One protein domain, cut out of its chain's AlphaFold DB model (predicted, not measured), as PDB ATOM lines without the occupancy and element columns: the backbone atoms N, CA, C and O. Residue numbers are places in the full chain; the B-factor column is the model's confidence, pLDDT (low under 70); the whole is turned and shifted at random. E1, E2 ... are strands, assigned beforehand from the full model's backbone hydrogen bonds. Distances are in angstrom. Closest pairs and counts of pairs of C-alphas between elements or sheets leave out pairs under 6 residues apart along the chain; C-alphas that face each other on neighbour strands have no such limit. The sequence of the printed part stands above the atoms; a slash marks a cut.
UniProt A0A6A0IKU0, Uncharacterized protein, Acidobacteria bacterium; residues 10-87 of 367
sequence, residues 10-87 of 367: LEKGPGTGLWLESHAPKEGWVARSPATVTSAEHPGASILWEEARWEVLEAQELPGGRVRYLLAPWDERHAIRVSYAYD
ATOM      1  N   LEU A  10     150.613 147.460 145.618       97.44
ATOM      2  CA  LEU A  10     151.600 148.325 146.242       97.44
ATOM      3  C   LEU A  10     151.788 149.593 145.413       97.44
ATOM      4  O   LEU A  10     152.076 149.524 144.219       97.44
ATOM      5  N   GLU A  11     151.676 150.742 146.064       96.81
ATOM      6  CA  GLU A  11     151.934 152.060 145.491       96.81
ATOM      7  C   GLU A  11     152.981 152.798 146.340       96.81
ATOM      8  O   GLU A  11     153.165 152.516 147.529       96.81
ATOM      9  N   LYS A  12     153.704 153.752 145.740       96.56
ATOM     10  CA  LYS A  12     154.609 154.620 146.507       96.56
ATOM     11  C   LYS A  12     153.784 155.555 147.387       96.56
ATOM     12  O   LYS A  12     152.911 156.261 146.887       96.56
ATOM     13  N   GLY A  13     154.074 155.551 148.683       94.38
ATOM     14  CA  GLY A  13     153.529 156.508 149.634       94.38
ATOM     15  C   GLY A  13     154.362 157.787 149.722       94.38
ATOM     16  O   GLY A  13     155.357 157.943 149.009       94.38
ATOM     17  N   PRO A  14     153.958 158.728 150.590       93.25
ATOM     18  CA  PRO A  14     154.762 159.902 150.901       93.25
ATOM     19  C   PRO A  14     156.114 159.507 151.524       93.25
ATOM     20  O   PRO A  14     156.188 158.639 152.396       93.25
ATOM     21  N   GLY A  15     157.191 160.166 151.087       92.50
ATOM     22  CA  GLY A  15     158.547 159.941 151.599       92.50
ATOM     23  C   GLY A  15     159.072 158.533 151.303       92.50
ATOM     24  O   GLY A  15     159.167 158.125 150.147       92.50
ATOM     25  N   THR A  16     159.433 157.799 152.357       90.31
ATOM     26  CA  THR A  16     159.870 156.392 152.295       90.31
ATOM     27  C   THR A  16     158.721 155.402 152.510       90.31
ATOM     28  O   THR A  16     158.960 154.198 152.611       90.31
ATOM     29  N   GLY A  17     157.487 155.901 152.620       95.25
ATOM     30  CA  GLY A  17     156.311 155.086 152.874       95.25
ATOM     31  C   GLY A  17     155.836 154.302 151.651       95.25
ATOM     32  O   GLY A  17     156.126 154.631 150.498       95.25
ATOM     33  N   LEU A  18     155.052 153.265 151.913       97.75
ATOM     34  CA  LEU A  18     154.409 152.409 150.927       97.75
ATOM     35  C   LEU A  18     152.911 152.359 151.205       97.75
ATOM     36  O   LEU A  18     152.500 152.113 152.334       97.75
ATOM     37  N   TRP A  19     152.095 152.548 150.176       98.06
ATOM     38  CA  TRP A  19     150.666 152.278 150.260       98.06
ATOM     39  C   TRP A  19     150.410 150.832 149.859       98.06
ATOM     40  O   TRP A  19     150.636 150.463 148.708       98.06
ATOM     41  N   LEU A  20     149.927 150.018 150.795       98.00
ATOM     42  CA  LEU A  20     149.440 148.670 150.521       98.00
ATOM     43  C   LEU A  20     147.912 148.693 150.479       98.00
ATOM     44  O   LEU A  20     147.255 148.823 151.511       98.00
ATOM     45  N   GLU A  21     147.331 148.558 149.292       98.00
ATOM     46  CA  GLU A  21     145.896 148.338 149.135       98.00
ATOM     47  C   GLU A  21     145.602 146.842 149.219       98.00
ATOM     48  O   GLU A  21     146.078 146.061 148.395       98.00
ATOM     49  N   SER A  22     144.796 146.452 150.204       96.75
ATOM     50  CA  SER A  22     144.349 145.077 150.389       96.75
ATOM     51  C   SER A  22     142.854 144.929 150.138       96.75
ATOM     52  O   SER A  22     142.043 145.812 150.432       96.75
ATOM     53  N   HIS A  23     142.474 143.766 149.610       93.69
ATOM     54  CA  HIS A  23     141.080 143.445 149.307       93.69
ATOM     55  C   HIS A  23     140.183 143.306 150.542       93.69
ATOM     56  O   HIS A  23     138.964 143.380 150.409       93.69
ATOM     57  N   ALA A  24     140.765 143.086 151.721       93.31
ATOM     58  CA  ALA A  24     140.039 143.072 152.985       93.31
ATOM     59  C   ALA A  24     140.963 143.521 154.129       93.31
ATOM     60  O   ALA A  24     142.185 143.460 153.972       93.31
ATOM     61  N   PRO A  25     140.409 143.919 155.287       95.19
ATOM     62  CA  PRO A  25     141.210 144.232 156.460       95.19
ATOM     63  C   PRO A  25     142.083 143.040 156.867       95.19
ATOM     64  O   PRO A  25     141.625 141.894 156.893       95.19
ATOM     65  N   LYS A  26     143.342 143.322 157.200       95.50
ATOM     66  CA  LYS A  26     144.277 142.347 157.762       95.50
ATOM     67  C   LYS A  26     144.129 142.329 159.278       95.50
ATOM     68  O   LYS A  26     144.243 143.359 159.941       95.50
ATOM     69  N   GLU A  27     143.838 141.154 159.827       93.75
ATOM     70  CA  GLU A  27     143.617 140.989 161.263       93.75
ATOM     71  C   GLU A  27     144.863 141.403 162.061       93.75
ATOM     72  O   GLU A  27     145.986 141.018 161.729       93.75
ATOM     73  N   GLY A  28     144.658 142.230 163.090       94.12
ATOM     74  CA  GLY A  28     145.725 142.727 163.959       94.12
ATOM     75  C   GLY A  28     146.541 143.902 163.404       94.12
ATOM     76  O   GLY A  28     147.340 144.474 164.148       94.12
ATOM     77  N   TRP A  29     146.326 144.312 162.148       96.62
ATOM     78  CA  TRP A  29     146.999 145.468 161.546       96.62
ATOM     79  C   TRP A  29     146.337 146.767 162.006       96.62
ATOM     80  O   TRP A  29     145.459 147.318 161.343       96.62
ATOM     81  N   VAL A  30     146.750 147.232 163.182       97.00
ATOM     82  CA  VAL A  30     146.272 148.476 163.792       97.00
ATOM     83  C   VAL A  30     147.202 149.622 163.405       97.00
ATOM     84  O   VAL A  30     148.421 149.487 163.512       97.00
ATOM     85  N   ALA A  31     146.631 150.738 162.956       97.38
ATOM     86  CA  ALA A  31     147.391 151.940 162.638       97.38
ATOM     87  C   ALA A  31     147.980 152.596 163.895       97.38
ATOM     88  O   ALA A  31     147.430 152.484 164.995       97.38
ATOM     89  N   ARG A  32     149.088 153.313 163.712       96.50
ATOM     90  CA  ARG A  32     149.708 154.148 164.740       96.50
ATOM     91  C   ARG A  32     148.685 155.121 165.327       96.50
ATOM     92  O   ARG A  32     147.931 155.766 164.602       96.50
ATOM     93  N   SER A  33     148.692 155.256 166.650       96.19
ATOM     94  CA  SER A  33     147.929 156.303 167.334       96.19
ATOM     95  C   SER A  33     148.873 157.456 167.686       96.19
ATOM     96  O   SER A  33     149.844 157.228 168.415       96.19
ATOM     97  N   PRO A  34     148.631 158.679 167.178       94.62
ATOM     98  CA  PRO A  34     149.506 159.814 167.442       94.62
ATOM     99  C   PRO A  34     149.506 160.170 168.931       94.62
ATOM    100  O   PRO A  34     148.534 159.913 169.648       94.62
ATOM    101  N   ALA A  35     150.591 160.794 169.394       94.69
ATOM    102  CA  ALA A  35     150.629 161.359 170.736       94.69
ATOM    103  C   ALA A  35     149.510 162.394 170.916       94.69
ATOM    104  O   ALA A  35     149.236 163.208 170.031       94.69
ATOM    105  N   THR A  36     148.891 162.383 172.090       94.88
ATOM    106  CA  THR A  36     147.962 163.424 172.533       94.88
ATOM    107  C   THR A  36     148.546 164.127 173.755       94.88
ATOM    108  O   THR A  36     149.574 163.721 174.290       94.88
ATOM    109  N   VAL A  37     147.884 165.179 174.244       95.62
ATOM    110  CA  VAL A  37     148.312 165.875 175.473       95.62
ATOM    111  C   VAL A  37     148.348 164.924 176.681       95.62
ATOM    112  O   VAL A  37     149.119 165.136 177.611       95.62
ATOM    113  N   THR A  38     147.529 163.868 176.670       93.38
ATOM    114  CA  THR A  38     147.365 162.933 177.793       93.38
ATOM    115  C   THR A  38     147.884 161.524 177.511       93.38
ATOM    116  O   THR A  38     147.899 160.699 178.423       93.38
ATOM    117  N   SER A  39     148.318 161.223 176.285       91.62
ATOM    118  CA  SER A  39     148.818 159.901 175.908       91.62
ATOM    119  C   SER A  39     150.080 160.004 175.066       91.62
ATOM    120  O   SER A  39     150.145 160.776 174.111       91.62
ATOM    121  N   ALA A  40     151.070 159.173 175.384       92.62
ATOM    122  CA  ALA A  40     152.224 158.995 174.516       92.62
ATOM    123  C   ALA A  40     151.797 158.426 173.153       92.62
ATOM    124  O   ALA A  40     150.731 157.818 173.022       92.62
ATOM    125  N   GLU A  41     152.645 158.619 172.146       94.06
ATOM    126  CA  GLU A  41     152.498 157.956 170.853       94.06
ATOM    127  C   GLU A  41     152.482 156.436 171.047       94.06
ATOM    128  O   GLU A  41     153.293 155.873 171.792       94.06
ATOM    129  N   HIS A  42     151.545 155.767 170.379       95.06
ATOM    130  CA  HIS A  42     151.495 154.314 170.348       95.06
ATOM    131  C   HIS A  42     151.827 153.833 168.938       95.06
ATOM    132  O   HIS A  42     151.056 154.122 168.014       95.06
ATOM    133  N   PRO A  43     152.946 153.101 168.766       96.81
ATOM    134  CA  PRO A  43     153.337 152.606 167.459       96.81
ATOM    135  C   PRO A  43     152.265 151.665 166.911       96.81
ATOM    136  O   PRO A  43     151.595 150.949 167.664       96.81
ATOM    137  N   GLY A  44     152.110 151.688 165.593       96.50
ATOM    138  CA  GLY A  44     151.227 150.785 164.874       96.50
ATOM    139  C   GLY A  44     151.705 149.336 164.931       96.50
ATOM    140  O   GLY A  44     152.734 148.991 165.521       96.50
ATOM    141  N   ALA A  45     150.947 148.454 164.288       97.56
ATOM    142  CA  ALA A  45     151.327 147.057 164.154       97.56
ATOM    143  C   ALA A  45     152.656 146.921 163.392       97.56
ATOM    144  O   ALA A  45     152.848 147.540 162.343       97.56
ATOM    145  N   SER A  46     153.561 146.087 163.916       98.06
ATOM    146  CA  SER A  46     154.800 145.724 163.228       98.06
ATOM    147  C   SER A  46     154.512 144.625 162.216       98.06
ATOM    148  O   SER A  46     153.948 143.591 162.569       98.06
ATOM    149  N   ILE A  47     154.911 144.835 160.970       98.00
ATOM    150  CA  ILE A  47     154.750 143.894 159.870       98.00
ATOM    151  C   ILE A  47     156.135 143.421 159.443       98.00
ATOM    152  O   ILE A  47     156.966 144.227 159.025       98.00
ATOM    153  N   LEU A  48     156.388 142.120 159.540       98.06
ATOM    154  CA  LEU A  48     157.564 141.506 158.940       98.06
ATOM    155  C   LEU A  48     157.232 141.174 157.484       98.06
ATOM    156  O   LEU A  48     156.423 140.282 157.226       98.06
ATOM    157  N   TRP A  49     157.827 141.908 156.549       97.69
ATOM    158  CA  TRP A  49     157.621 141.726 155.114       97.69
ATOM    159  C   TRP A  49     158.969 141.466 154.453       97.69
ATOM    160  O   TRP A  49     159.836 142.344 154.436       97.69
ATOM    161  N   GLU A  50     159.129 140.250 153.925       95.44
ATOM    162  CA  GLU A  50     160.426 139.710 153.506       95.44
ATOM    163  C   GLU A  50     161.383 139.715 154.713       95.44
ATOM    164  O   GLU A  50     161.109 139.051 155.711       95.44
ATOM    165  N   GLU A  51     162.463 140.491 154.667       96.19
ATOM    166  CA  GLU A  51     163.437 140.608 155.762       96.19
ATOM    167  C   GLU A  51     163.327 141.944 156.516       96.19
ATOM    168  O   GLU A  51     164.010 142.166 157.516       96.19
ATOM    169  N   ALA A  52     162.453 142.845 156.056       97.06
ATOM    170  CA  ALA A  52     162.311 144.186 156.601       97.06
ATOM    171  C   ALA A  52     161.091 144.298 157.521       97.06
ATOM    172  O   ALA A  52     160.044 143.681 157.307       97.06
ATOM    173  N   ARG A  53     161.217 145.146 158.546       97.94
ATOM    174  CA  ARG A  53     160.107 145.494 159.432       97.94
ATOM    175  C   ARG A  53     159.483 146.805 159.004       97.94
ATOM    176  O   ARG A  53     160.173 147.807 158.815       97.94
ATOM    177  N   TRP A  54     158.168 146.783 158.917       98.25
ATOM    178  CA  TRP A  54     157.342 147.923 158.572       98.25
ATOM    179  C   TRP A  54     156.374 148.214 159.710       98.25
ATOM    180  O   TRP A  54     155.975 147.316 160.445       98.25
ATOM    181  N   GLU A  55     155.994 149.466 159.867       97.94
ATOM    182  CA  GLU A  55     154.959 149.913 160.785       97.94
ATOM    183  C   GLU A  55     153.738 150.366 159.992       97.94
ATOM    184  O   GLU A  55     153.872 151.098 159.009       97.94
ATOM    185  N   VAL A  56     152.547 149.978 160.446       98.12
ATOM    186  CA  VAL A  56     151.288 150.527 159.933       98.12
ATOM    187  C   VAL A  56     151.074 151.931 160.502       98.12
ATOM    188  O   VAL A  56     150.647 152.089 161.642       98.12
ATOM    189  N   LEU A  57     151.349 152.965 159.709       97.56
ATOM    190  CA  LEU A  57     151.126 154.358 160.098       97.56
ATOM    191  C   LEU A  57     149.653 154.750 160.012       97.56
ATOM    192  O   LEU A  57     149.141 155.422 160.900       97.56
ATOM    193  N   GLU A  58     148.973 154.322 158.953       97.81
ATOM    194  CA  GLU A  58     147.588 154.694 158.674       97.81
ATOM    195  C   GLU A  58     146.831 153.504 158.082       97.81
ATOM    196  O   GLU A  58     147.412 152.690 157.362       97.81
ATOM    197  N   ALA A  59     145.534 153.407 158.370       97.81
ATOM    198  CA  ALA A  59     144.627 152.440 157.766       97.81
ATOM    199  C   ALA A  59     143.352 153.166 157.327       97.81
ATOM    200  O   ALA A  59     142.592 153.657 158.160       97.81
ATOM    201  N   GLN A  60     143.129 153.245 156.017       97.81
ATOM    202  CA  GLN A  60     141.966 153.892 155.420       97.81
ATOM    203  C   GLN A  60     141.004 152.831 154.885       97.81
ATOM    204  O   GLN A  60     141.365 152.035 154.013       97.81
ATOM    205  N   GLU A  61     139.770 152.823 155.384       97.06
ATOM    206  CA  GLU A  61     138.707 151.989 154.827       97.06
ATOM    207  C   GLU A  61     138.235 152.561 153.485       97.06
ATOM    208  O   GLU A  61     137.903 153.740 153.363       97.06
ATOM    209  N   LEU A  62     138.200 151.711 152.462       96.56
ATOM    210  CA  LEU A  62     137.759 152.046 151.115       96.56
ATOM    211  C   LEU A  62     136.409 151.374 150.801       96.56
ATOM    212  O   LEU A  62     136.057 150.339 151.384       96.56
ATOM    213  N   PRO A  63     135.645 151.897 149.821       93.88
ATOM    214  CA  PRO A  63     134.408 151.267 149.376       93.88
ATOM    215  C   PRO A  63     134.610 149.803 148.958       93.88
ATOM    216  O   PRO A  63     135.584 149.449 148.283       93.88
ATOM    217  N   GLY A  64     133.648 148.958 149.335       91.31
ATOM    218  CA  GLY A  64     133.681 147.518 149.061       91.31
ATOM    219  C   GLY A  64     134.464 146.691 150.085       91.31
ATOM    220  O   GLY A  64     134.750 145.532 149.809       91.31
ATOM    221  N   GLY A  65     134.807 147.260 151.248       91.62
ATOM    222  CA  GLY A  65     135.515 146.547 152.322       91.62
ATOM    223  C   GLY A  65     137.018 146.395 152.085       91.62
ATOM    224  O   GLY A  65     137.679 145.654 152.809       91.62
ATOM    225  N   ARG A  66     137.552 147.094 151.078       95.69
ATOM    226  CA  ARG A  66     138.993 147.224 150.853       95.69
ATOM    227  C   ARG A  66     139.598 148.114 151.930       95.69
ATOM    228  O   ARG A  66     138.921 148.996 152.453       95.69
ATOM    229  N   VAL A  67     140.874 147.915 152.229       97.62
ATOM    230  CA  VAL A  67     141.604 148.755 153.183       97.62
ATOM    231  C   VAL A  67     142.943 149.131 152.579       97.62
ATOM    232  O   VAL A  67     143.616 148.295 151.979       97.62
ATOM    233  N   ARG A  68     143.321 150.396 152.720       98.00
ATOM    234  CA  ARG A  68     144.600 150.922 152.264       98.00
ATOM    235  C   ARG A  68     145.456 151.274 153.474       98.00
ATOM    236  O   ARG A  68     145.058 152.092 154.296       98.00
ATOM    237  N   TYR A  69     146.619 150.643 153.573       98.31
ATOM    238  CA  TYR A  69     147.551 150.802 154.682       98.31
ATOM    239  C   TYR A  69     148.746 151.649 154.259       98.31
ATOM    240  O   TYR A  69     149.391 151.326 153.260       98.31
ATOM    241  N   LEU A  70     149.063 152.700 155.015       98.31
ATOM    242  CA  LEU A  70     150.345 153.388 154.888       98.31
ATOM    243  C   LEU A  70     151.361 152.653 155.744       98.31
ATOM    244  O   LEU A  70     151.218 152.595 156.963       98.31
ATOM    245  N   LEU A  71     152.390 152.115 155.109       98.25
ATOM    246  CA  LEU A  71     153.484 151.423 155.763       98.25
ATOM    247  C   LEU A  71     154.735 152.291 155.708       98.25
ATOM    248  O   LEU A  71     155.062 152.828 154.653       98.25
ATOM    249  N   ALA A  72     155.464 152.399 156.810       97.94
ATOM    250  CA  ALA A  72     156.800 152.995 156.829       97.94
ATOM    251  C   ALA A  72     157.805 152.011 157.431       97.94
ATOM    252  O   ALA A  72     157.388 151.119 158.168       97.94
ATOM    253  N   PRO A  73     159.110 152.127 157.133       97.69
ATOM    254  CA  PRO A  73     160.123 151.347 157.833       97.69
ATOM    255  C   PRO A  73     159.980 151.516 159.351       97.69
ATOM    256  O   PRO A  73     159.713 152.620 159.827       97.69
ATOM    257  N   TRP A  74     160.122 150.422 160.095       97.75
ATOM    258  CA  TRP A  74     159.974 150.438 161.550       97.75
ATOM    259  C   TRP A  74     161.036 151.334 162.202       97.75
ATOM    260  O   TRP A  74     162.225 151.178 161.925       97.75
ATOM    261  N   ASP A  75     160.625 152.238 163.093       96.31
ATOM    262  CA  ASP A  75     161.563 153.037 163.890       96.31
ATOM    263  C   ASP A  75     162.140 152.179 165.025       96.31
ATOM    264  O   ASP A  75     161.415 151.725 165.912       96.31
ATOM    265  N   GLU A  76     163.456 151.956 165.017       96.44
ATOM    266  CA  GLU A  76     164.157 151.147 166.025       96.44
ATOM    267  C   GLU A  76     164.029 151.700 167.454       96.44
ATOM    268  O   GLU A  76     164.242 150.967 168.420       96.44
ATOM    269  N   ARG A  77     163.629 152.967 167.612       95.06
ATOM    270  CA  ARG A  77     163.328 153.568 168.921       95.06
ATOM    271  C   ARG A  77     162.042 153.016 169.534       95.06
ATOM    272  O   ARG A  77     161.861 153.099 170.750       95.06
ATOM    273  N   HIS A  78     161.139 152.469 168.720       95.31
ATOM    274  CA  HIS A  78     159.874 151.900 169.170       95.31
ATOM    275  C   HIS A  78     160.014 150.413 169.512       95.31
ATOM    276  O   HIS A  78     160.488 149.600 168.716       95.31
ATOM    277  N   ALA A  79     159.520 150.030 170.692       94.38
ATOM    278  CA  ALA A  79     159.476 148.636 171.116       94.38
ATOM    279  C   ALA A  79     158.382 147.854 170.366       94.38
ATOM    280  O   ALA A  79     157.211 148.244 170.355       94.38
ATOM    281  N   ILE A  80     158.747 146.706 169.792       96.62
ATOM    282  CA  ILE A  80     157.814 145.806 169.102       96.62
ATOM    283  C   ILE A  80     157.112 144.919 170.133       96.62
ATOM    284  O   ILE A  80     157.760 144.131 170.818       96.62
ATOM    285  N   ARG A  81     155.780 145.017 170.229       91.50
ATOM    286  CA  ARG A  81     154.965 144.141 171.098       91.50
ATOM    287  C   ARG A  81     154.488 142.884 170.382       91.50
ATOM    288  O   ARG A  81     154.520 141.798 170.944       91.50
ATOM    289  N   VAL A  82     154.022 143.057 169.150       92.62
ATOM    290  CA  VAL A  82     153.515 141.995 168.283       92.62
ATOM    291  C   VAL A  82     154.002 142.298 166.875       92.62
ATOM    292  O   VAL A  82     153.921 143.445 166.431       92.62
ATOM    293  N   SER A  83     154.526 141.281 166.198       96.38
ATOM    294  CA  SER A  83     154.913 141.358 164.794       96.38
ATOM    295  C   SER A  83     154.085 140.363 163.995       96.38
ATOM    296  O   SER A  83     153.959 139.204 164.387       96.38
ATOM    297  N   TYR A  84     153.495 140.828 162.900       97.69
ATOM    298  CA  TYR A  84     152.698 140.016 161.994       97.69
ATOM    299  C   TYR A  84     153.508 139.709 160.745       97.69
ATOM    300  O   TYR A  84     154.021 140.619 160.096       97.69
ATOM    301  N   ALA A  85     153.584 138.435 160.377       97.38
ATOM    302  CA  ALA A  85     154.197 138.041 159.121       97.38
ATOM    303  C   ALA A  85     153.301 138.435 157.933       97.38
ATOM    304  O   ALA A  85     152.071 138.253 157.942       97.38
ATOM    305  N   TYR A  86     153.932 139.002 156.912       97.44
ATOM    306  CA  TYR A  86     153.365 139.235 155.594       97.44
ATOM    307  C   TYR A  86     154.173 138.422 154.580       97.44
ATOM    308  O   TYR A  86     155.038 138.925 153.864       97.44
ATOM    309  N   ASP A  87     153.893 137.122 154.605       97.00
ATOM    310  CA  ASP A  87     154.415 136.096 153.712       97.00
ATOM    311  C   ASP A  87     153.254 135.304 153.083       97.00
ATOM    312  O   ASP A  87     152.086 135.460 153.463       97.00
TER     313      ASP A  87
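AT A GLANCE: This is residues 10 to 87 of the 367 residues of an uncharacterized protein of Acidobacteria bacterium (UniProt A0A6A0IKU0). One strongly twisted, open sheet of six strands has the long hairpin of E4 and E5 in its middle and a sharp bend in E4, while the long unnamed stretch, residues 23 to 45, reaches out to a far tip at Val 37. The sheet is mixed, in the order E1, E2, E5, E4, E3, E6, and its edges E1 and E6 stay apart. The printed part has 78 residues with no named helix and six named strands, E1 to E6 along the chain; the class is all strand, with 35 residues, under half, in named elements. It is compact, with a radius of gyration of the C-alphas of 12.4 A and spans of 35 by 30 by 25 A.

IN THESE COORDINATES: E4, residues 52 to 62, is 26.4 A long and bends by 63 degrees at residue 57. E5, residues 66 to 73, is 22.6 A long, and E2, residues 18 to 22, 12.5 A. E1 is residues 10 to 12, beginning at C-alpha 10 (151.600, 148.325, 146.242). E3 is residues 46 to 49; E6 is residues 83 to 86, ending at C-alpha 86 (153.365, 139.235, 155.594).

HOW THE PARTS SIT: E3, E4 and E5 form a meander, each strand the antiparallel neighbour of the one before; with E2, antiparallel to E5, they form a Greek key. In the hairpin of E4 and E5, N 60 and O 68 are 2.8 A apart, within hydrogen-bond range. So are N 20 of E2 and O 69 of E5, 2.8 A, N 11 and O 19 in the hairpin of E1 and E2, 2.9 A, and N 54 and O 47 in the hairpin of E3 and E4, 2.8 A. E6 is parallel to E3, at 30 degrees, with N 84 and O 46 at 2.8 A.

THE WHOLE: The C-alphas of Val 37 and Asp 87, the two farthest apart, are 37.4 A apart. The link from E2 to E3 is long, and the printed part has no cut. Mean pLDDT of the printed part is 96.0, and no printed residue is under 70.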